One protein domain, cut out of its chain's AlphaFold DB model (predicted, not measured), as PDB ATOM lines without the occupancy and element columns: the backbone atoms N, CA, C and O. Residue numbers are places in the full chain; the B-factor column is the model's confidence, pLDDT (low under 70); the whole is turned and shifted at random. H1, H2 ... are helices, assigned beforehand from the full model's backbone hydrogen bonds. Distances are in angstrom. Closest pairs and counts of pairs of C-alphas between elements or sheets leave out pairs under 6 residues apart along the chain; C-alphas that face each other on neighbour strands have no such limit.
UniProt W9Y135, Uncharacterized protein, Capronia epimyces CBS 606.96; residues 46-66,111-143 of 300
ATOM      1  N   PRO A  46     -17.065 -13.486  -4.075       85.50
ATOM      2  CA  PRO A  46     -16.768 -13.355  -5.494       85.50
ATOM      3  C   PRO A  46     -16.947 -11.911  -5.971       85.50
ATOM      4  O   PRO A  46     -17.828 -11.191  -5.496       85.50
ATOM      5  N   LYS A  47     -16.146 -11.491  -6.956       82.88
ATOM      6  CA  LYS A  47     -16.202 -10.119  -7.487       82.88
ATOM      7  C   LYS A  47     -17.610  -9.742  -7.964       82.88
ATOM      8  O   LYS A  47     -18.075  -8.648  -7.678       82.88
ATOM      9  N   GLU A  48     -18.290 -10.656  -8.647       82.06
ATOM     10  CA  GLU A  48     -19.637 -10.430  -9.185       82.06
ATOM     11  C   GLU A  48     -20.654 -10.134  -8.076       82.06
ATOM     12  O   GLU A  48     -21.427  -9.182  -8.177       82.06
ATOM     13  N   PHE A  49     -20.581 -10.883  -6.972       78.94
ATOM     14  CA  PHE A  49     -21.415 -10.668  -5.789       78.94
ATOM     15  C   PHE A  49     -21.137  -9.302  -5.164       78.94
ATOM     16  O   PHE A  49     -22.064  -8.569  -4.824       78.94
ATOM     17  N   PHE A  50     -19.858  -8.942  -5.033       80.31
ATOM     18  CA  PHE A  50     -19.463  -7.648  -4.489       80.31
ATOM     19  C   PHE A  50     -19.943  -6.484  -5.365       80.31
ATOM     20  O   PHE A  50     -20.472  -5.506  -4.837       80.31
ATOM     21  N   ASP A  51     -19.792  -6.585  -6.688       81.12
ATOM     22  CA  ASP A  51     -20.226  -5.558  -7.637       81.12
ATOM     23  C   ASP A  51     -21.751  -5.369  -7.570       81.12
ATOM     24  O   ASP A  51     -22.243  -4.242  -7.498       81.12
ATOM     25  N   ASN A  52     -22.506  -6.470  -7.559       80.81
ATOM     26  CA  ASN A  52     -23.964  -6.462  -7.478       80.81
ATOM     27  C   ASN A  52     -24.469  -5.883  -6.156       80.81
ATOM     28  O   ASN A  52     -25.320  -4.994  -6.155       80.81
ATOM     29  N   TRP A  53     -23.902  -6.323  -5.034       80.81
ATOM     30  CA  TRP A  53     -24.237  -5.786  -3.719       80.81
ATOM     31  C   TRP A  53     -23.915  -4.288  -3.628       80.81
ATOM     32  O   TRP A  53     -24.735  -3.493  -3.170       80.81
ATOM     33  N   SER A  54     -22.748  -3.888  -4.139       80.81
ATOM     34  CA  SER A  54     -22.304  -2.493  -4.152       80.81
ATOM     35  C   SER A  54     -23.238  -1.602  -4.968       80.81
ATOM     36  O   SER A  54     -23.554  -0.500  -4.525       80.81
ATOM     37  N   LYS A  55     -23.743  -2.074  -6.118       80.38
ATOM     38  CA  LYS A  55     -24.758  -1.347  -6.904       80.38
ATOM     39  C   LYS A  55     -25.999  -1.046  -6.072       80.38
ATOM     40  O   LYS A  55     -26.457   0.093  -6.076       80.38
ATOM     41  N   ILE A  56     -26.507  -2.032  -5.331       79.38
ATOM     42  CA  ILE A  56     -27.697  -1.848  -4.493       79.38
ATOM     43  C   ILE A  56     -27.422  -0.828  -3.389       79.38
ATOM     44  O   ILE A  56     -28.161   0.143  -3.252       79.38
ATOM     45  N   VAL A  57     -26.336  -1.002  -2.634       79.25
ATOM     46  CA  VAL A  57     -25.989  -0.097  -1.528       79.25
ATOM     47  C   VAL A  57     -25.800   1.333  -2.021       79.25
ATOM     48  O   VAL A  57     -26.306   2.267  -1.402       79.25
ATOM     49  N   LEU A  58     -25.114   1.522  -3.149       79.75
ATOM     50  CA  LEU A  58     -24.918   2.845  -3.733       79.75
ATOM     51  C   LEU A  58     -26.245   3.461  -4.177       79.75
ATOM     52  O   LEU A  58     -26.489   4.629  -3.871       79.75
ATOM     53  N   ALA A  59     -27.106   2.685  -4.836       77.31
ATOM     54  CA  ALA A  59     -28.423   3.140  -5.265       77.31
ATOM     55  C   ALA A  59     -29.271   3.599  -4.071       77.31
ATOM     56  O   ALA A  59     -29.740   4.735  -4.042       77.31
ATOM     57  N   LEU A  60     -29.367   2.763  -3.035       76.50
ATOM     58  CA  LEU A  60     -30.086   3.078  -1.804       76.50
ATOM     59  C   LEU A  60     -29.472   4.283  -1.070       76.50
ATOM     60  O   LEU A  60     -30.192   5.163  -0.608       76.50
ATOM     61  N   SER A  61     -28.142   4.394  -1.016       74.88
ATOM     62  CA  SER A  61     -27.477   5.529  -0.362       74.88
ATOM     63  C   SER A  61     -27.776   6.869  -1.039       74.88
ATOM     64  O   SER A  61     -27.866   7.890  -0.357       74.88
ATOM     65  N   LYS A  62     -27.945   6.883  -2.370       71.25
ATOM     66  CA  LYS A  62     -28.338   8.088  -3.109       71.25
ATOM     67  C   LYS A  62     -29.758   8.504  -2.733       71.25
ATOM     68  O   LYS A  62     -29.961   9.667  -2.412       71.25
ATOM     69  N   LEU A  63     -30.694   7.554  -2.654       67.69
ATOM     70  CA  LEU A  63     -32.068   7.828  -2.205       67.69
ATOM     71  C   LEU A  63     -32.105   8.414  -0.792       67.69
ATOM     72  O   LEU A  63     -32.827   9.371  -0.542       67.69
ATOM     73  N   ALA A  64     -31.295   7.874   0.124       65.88
ATOM     74  CA  ALA A  64     -31.230   8.363   1.498       65.88
ATOM     75  C   ALA A  64     -30.698   9.807   1.598       65.88
ATOM     76  O   ALA A  64     -31.095  10.544   2.495       65.88
ATOM     77  N   LYS A  65     -29.814  10.228   0.684       62.44
ATOM     78  CA  LYS A  65     -29.275  11.603   0.643       62.44
ATOM     79  C   LYS A  65     -30.262  12.624   0.082       62.44
ATOM     80  O   LYS A  65     -30.136  13.805   0.381       62.44
ATOM     81  N   GLU A  66     -31.211  12.168  -0.724       53.78
ATOM     82  CA  GLU A  66     -32.250  12.995  -1.345       53.78
ATOM     83  C   GLU A  66     -33.454  13.238  -0.425       53.78
ATOM     84  O   GLU A  66     -34.401  13.923  -0.811       53.78
ATOM     85  N   ASP A 111     -39.456   4.960   7.550       67.25
ATOM     86  CA  ASP A 111     -38.733   3.859   8.214       67.25
ATOM     87  C   ASP A 111     -39.331   2.479   7.877       67.25
ATOM     88  O   ASP A 111     -38.610   1.482   7.776       67.25
ATOM     89  N   GLN A 112     -40.651   2.420   7.661       67.75
ATOM     90  CA  GLN A 112     -41.345   1.203   7.235       67.75
ATOM     91  C   GLN A 112     -40.948   0.803   5.815       67.75
ATOM     92  O   GLN A 112     -40.616  -0.353   5.578       67.75
ATOM     93  N   TRP A 113     -40.868   1.769   4.898       73.62
ATOM     94  CA  TRP A 113     -40.402   1.523   3.536       73.62
ATOM     95  C   TRP A 113     -38.965   0.983   3.512       73.62
ATOM     96  O   TRP A 113     -38.689  -0.009   2.840       73.62
ATOM     97  N   TRP A 114     -38.055   1.567   4.299       68.75
ATOM     98  CA  TRP A 114     -36.675   1.076   4.409       68.75
ATOM     99  C   TRP A 114     -36.608  -0.349   4.949       68.75
ATOM    100  O   TRP A 114     -35.847  -1.178   4.445       68.75
ATOM    101  N   THR A 115     -37.424  -0.641   5.959       73.31
ATOM    102  CA  THR A 115     -37.508  -1.976   6.550       73.31
ATOM    103  C   THR A 115     -38.032  -2.989   5.531       73.31
ATOM    104  O   THR A 115     -37.444  -4.060   5.391       73.31
ATOM    105  N   ASP A 116     -39.056  -2.631   4.757       72.12
ATOM    106  CA  ASP A 116     -39.623  -3.476   3.704       72.12
ATOM    107  C   ASP A 116     -38.630  -3.738   2.565       72.12
ATOM    108  O   ASP A 116     -38.517  -4.868   2.085       72.12
ATOM    109  N   VAL A 117     -37.882  -2.716   2.136       72.06
ATOM    110  CA  VAL A 117     -36.845  -2.841   1.099       72.06
ATOM    111  C   VAL A 117     -35.724  -3.770   1.564       72.06
ATOM    112  O   VAL A 117     -35.308  -4.646   0.810       72.06
ATOM    113  N   ILE A 118     -35.265  -3.629   2.811       72.75
ATOM    114  CA  ILE A 118     -34.214  -4.487   3.377       72.75
ATOM    115  C   ILE A 118     -34.719  -5.922   3.580       72.75
ATOM    116  O   ILE A 118     -33.978  -6.862   3.310       72.75
ATOM    117  N   GLN A 119     -35.971  -6.117   4.011       70.56
ATOM    118  CA  GLN A 119     -36.552  -7.456   4.180       70.56
ATOM    119  C   GLN A 119     -36.738  -8.197   2.853       70.56
ATOM    120  O   GLN A 119     -36.561  -9.411   2.804       70.56
ATOM    121  N   LYS A 120     -37.078  -7.480   1.777       69.94
ATOM    122  CA  LYS A 120     -37.194  -8.053   0.427       69.94
ATOM    123  C   LYS A 120     -35.840  -8.325  -0.223       69.94
ATOM    124  O   LYS A 120     -35.794  -9.015  -1.238       69.94
ATOM    125  N   LEU A 121     -34.752  -7.801   0.344       69.69
ATOM    126  CA  LEU A 121     -33.393  -8.022  -0.130       69.69
ATOM    127  C   LEU A 121     -32.909  -9.429   0.263       69.69
ATOM    128  O   LEU A 121     -32.145  -9.612   1.207       69.69
ATOM    129  N   GLU A 122     -33.383 -10.446  -0.451       64.81
ATOM    130  CA  GLU A 122     -32.932 -11.820  -0.249       64.81
ATOM    131  C   GLU A 122     -31.456 -11.988  -0.682       64.81
ATOM    132  O   GLU A 122     -31.075 -11.528  -1.765       64.81
ATOM    133  N   PRO A 123     -30.608 -12.679   0.112       64.75
ATOM    134  CA  PRO A 123     -29.193 -12.895  -0.207       64.75
ATOM    135  C   PRO A 123     -28.936 -13.544  -1.574       64.75
ATOM    136  O   PRO A 123     -27.902 -13.295  -2.186       64.75
ATOM    137  N   THR A 124     -29.873 -14.359  -2.060       65.06
ATOM    138  CA  THR A 124     -29.778 -15.076  -3.340       65.06
ATOM    139  C   THR A 124     -29.960 -14.161  -4.551       65.06
ATOM    140  O   THR A 124     -29.417 -14.455  -5.615       65.06
ATOM    141  N   MET A 125     -30.650 -13.021  -4.406       67.56
ATOM    142  CA  MET A 125     -30.855 -12.074  -5.510       67.56
ATOM    143  C   MET A 125     -29.558 -11.392  -5.938       67.56
ATOM    144  O   MET A 125     -29.411 -11.031  -7.100       67.56
ATOM    145  N   VAL A 126     -28.595 -11.243  -5.023       69.94
ATOM    146  CA  VAL A 126     -27.288 -10.623  -5.297       69.94
ATOM    147  C   VAL A 126     -26.457 -11.460  -6.285       69.94
ATOM    148  O   VAL A 126     -25.536 -10.944  -6.922       69.94
ATOM    149  N   ASN A 127     -26.818 -12.732  -6.463       75.31
ATOM    150  CA  ASN A 127     -26.135 -13.664  -7.353       75.31
ATOM    151  C   ASN A 127     -26.416 -13.365  -8.831       75.31
ATOM    152  O   ASN A 127     -25.604 -13.725  -9.677       75.31
ATOM    153  N   ASP A 128     -27.542 -12.714  -9.148       78.12
ATOM    154  CA  ASP A 128     -27.965 -12.454 -10.525       78.12
ATOM    155  C   ASP A 128     -28.078 -10.942 -10.794       78.12
ATOM    156  O   ASP A 128     -28.943 -10.266 -10.227       78.12
ATOM    157  N   PRO A 129     -27.250 -10.379 -11.696       76.56
ATOM    158  CA  PRO A 129     -27.320  -8.963 -12.033       76.56
ATOM    159  C   PRO A 129     -28.684  -8.540 -12.604       76.56
ATOM    160  O   PRO A 129     -29.056  -7.375 -12.463       76.56
ATOM    161  N   VAL A 130     -29.435  -9.435 -13.251       81.44
ATOM    162  CA  VAL A 130     -30.763  -9.128 -13.801       81.44
ATOM    163  C   VAL A 130     -31.761  -8.923 -12.670       81.44
ATOM    164  O   VAL A 130     -32.452  -7.906 -12.655       81.44
ATOM    165  N   LEU A 131     -31.778  -9.826 -11.686       80.62
ATOM    166  CA  LEU A 131     -32.641  -9.710 -10.508       80.62
ATOM    167  C   LEU A 131     -32.312  -8.465  -9.688       80.62
ATOM    168  O   LEU A 131     -33.222  -7.803  -9.197       80.62
ATOM    169  N   VAL A 132     -31.032  -8.103  -9.585       76.75
ATOM    170  CA  VAL A 132     -30.605  -6.866  -8.920       76.75
ATOM    171  C   VAL A 132     -31.144  -5.630  -9.632       76.75
ATOM    172  O   VAL A 132     -31.714  -4.753  -8.989       76.75
ATOM    173  N   ASN A 133     -30.984  -5.544 -10.953       78.75
ATOM    174  CA  ASN A 133     -31.494  -4.403 -11.713       78.75
ATOM    175  C   ASN A 133     -33.025  -4.335 -11.675       78.75
ATOM    176  O   ASN A 133     -33.585  -3.249 -11.563       78.75
ATOM    177  N   ASP A 134     -33.696  -5.483 -11.733       81.94
ATOM    178  CA  ASP A 134     -35.150  -5.562 -11.647       81.94
ATOM    179  C   ASP A 134     -35.664  -5.173 -10.250       81.94
ATOM    180  O   ASP A 134     -36.610  -4.400 -10.128       81.94
ATOM    181  N   PHE A 135     -34.984  -5.608  -9.184       81.81
ATOM    182  CA  PHE A 135     -35.247  -5.157  -7.816       81.81
ATOM    183  C   PHE A 135     -35.093  -3.639  -7.694       81.81
ATOM    184  O   PHE A 135     -35.973  -2.969  -7.154       81.81
ATOM    185  N   LEU A 136     -34.000  -3.088  -8.229       79.31
ATOM    186  CA  LEU A 136     -33.764  -1.652  -8.193       79.31
ATOM    187  C   LEU A 136     -34.856  -0.893  -8.949       79.31
ATOM    188  O   LEU A 136     -35.386   0.066  -8.411       79.31
ATOM    189  N   ARG A 137     -35.265  -1.347 -10.136       77.62
ATOM    190  CA  ARG A 137     -36.371  -0.724 -10.884       77.62
ATOM    191  C   ARG A 137     -37.703  -0.791 -10.144       77.62
ATOM    192  O   ARG A 137     -38.451   0.174 -10.159       77.62
ATOM    193  N   ARG A 138     -38.000  -1.915  -9.488       77.12
ATOM    194  CA  ARG A 138     -39.265  -2.111  -8.764       77.12
ATOM    195  C   ARG A 138     -39.357  -1.310  -7.468       77.12
ATOM    196  O   ARG A 138     -40.462  -1.019  -7.020       77.12
ATOM    197  N   HIS A 139     -38.222  -1.003  -6.847       70.62
ATOM    198  CA  HIS A 139     -38.182  -0.359  -5.537       70.62
ATOM    199  C   HIS A 139     -37.638   1.070  -5.556       70.62
ATOM    200  O   HIS A 139     -37.783   1.751  -4.550       70.62
ATOM    201  N   LEU A 140     -37.048   1.560  -6.649       72.88
ATOM    202  CA  LEU A 140     -36.604   2.951  -6.762       72.88
ATOM    203  C   LEU A 140     -37.586   3.786  -7.594       72.88
ATOM    204  O   LEU A 140     -38.069   3.299  -8.613       72.88
ATOM    205  N   PRO A 141     -37.836   5.058  -7.227       64.19
ATOM    206  CA  PRO A 141     -38.590   5.977  -8.078       64.19
ATOM    207  C   PRO A 141     -37.909   6.152  -9.444       64.19
ATOM    208  O   PRO A 141     -36.709   6.438  -9.511       64.19
ATOM    209  N   GLU A 142     -38.680   5.980 -10.522       53.66
ATOM    210  CA  GLU A 142     -38.193   5.890 -11.909       53.66
ATOM    211  C   GLU A 142     -37.356   7.107 -12.348       53.66
ATOM    212  O   GLU A 142     -36.374   6.932 -13.066       53.66
ATOM    213  N   ASP A 143     -37.633   8.299 -11.808       52.97
ATOM    214  CA  ASP A 143     -37.020   9.589 -12.182       52.97
ATOM    215  C   ASP A 143     -35.501   9.707 -11.886       52.97
ATOM    216  O   ASP A 143     -34.846  10.677 -12.260       52.97
TER     217      ASP A 143
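Overview. This is residues 46 to 66 and 111 to 143 of the 300 residues of an uncharacterized protein of Capronia epimyces CBS 606.96 (UniProt W9Y135). Three helices, H1, H4 and H2, run roughly lengthwise with their centres at the corners of a triangle, and a short helix, H3, is at one end, between H2 and H4 along the chain. The long H1 and the shorter H4 are side by side and run the same way, while H2 runs back the opposite way and is set loosely, touching no helix and near H4. The printed part has 54 residues with four named helices, in the order H1, H2, H3, H4, and no named strand; the class is all helix. The whole is compact, with a radius of gyration of the C-alphas of 11.0 A, and elongated, with spans of 30 by 19 by 16 A.

Arrangement. Begin at H1, residues 47 to 65, the longest helix with 19 residues, which touches H3 and H4. With residues 48 to 53 alone it touches H3, residues 123 to 127; the closest C-alphas, those of Asn 52 and Val 126, are 5.8 A apart. With residues 52 to 59 alone it touches H4, residues 129 to 139, and here the closest C-alphas are those of Asn 52 and Pro 129, 6.2 A apart. H1 and H4 run the same way at a shallow tilt of 15 degrees. Next along the printed part comes H2, residues 111 to 120, which is apart from H1 and from H3. H2 and H4 are close but not clearly touching: their closest C-alphas, those of Val 117 and His 139, are 7.2 A apart, and they run opposite ways at a shallow tilt of 26 degrees. H3 and H4 only just touch, with 3 pairs of C-alphas within 8 A, and touch only at the corner by their link; the closest C-alphas are those of Met 125 and Leu 131, 5.8 A apart. In H1, H2 and H4 every O i to N i+4 pair is within hydrogen-bond range; in H3 it is 0 of 1, and of its O i to N i+3 pairs 1 of 2 is within range.

Along the chain. Find C-alpha 47 at (-16.202, -10.119, -7.487); from there H1 runs 26.6 A to C-alpha 65 at (-29.275, 11.603, 0.643). H2 starts at C-alpha 111 and covers 14.3 A to C-alpha 120. The short H3 spans 7.8 A from C-alpha 123 to C-alpha 127. H4 runs 15.3 A from C-alpha 129 to C-alpha 139, which you find at (-38.182, -0.359, -5.537).

Size, cuts and confidence. The two C-alphas farthest apart are those of Pro 46 and Asp 143, at 31.3 A. Look for the cut after residue 66: residues 67 to 110 are not printed, and C-alphas 66 and 111 are 14.7 A apart across it. The links from H2 to H3 and from H3 to H4 are tight. The mean pLDDT of the printed part is 73.5, and it is under 70 at residues 63 to 66, 111 to 112, 114, 120 to 126 and 141 to 143.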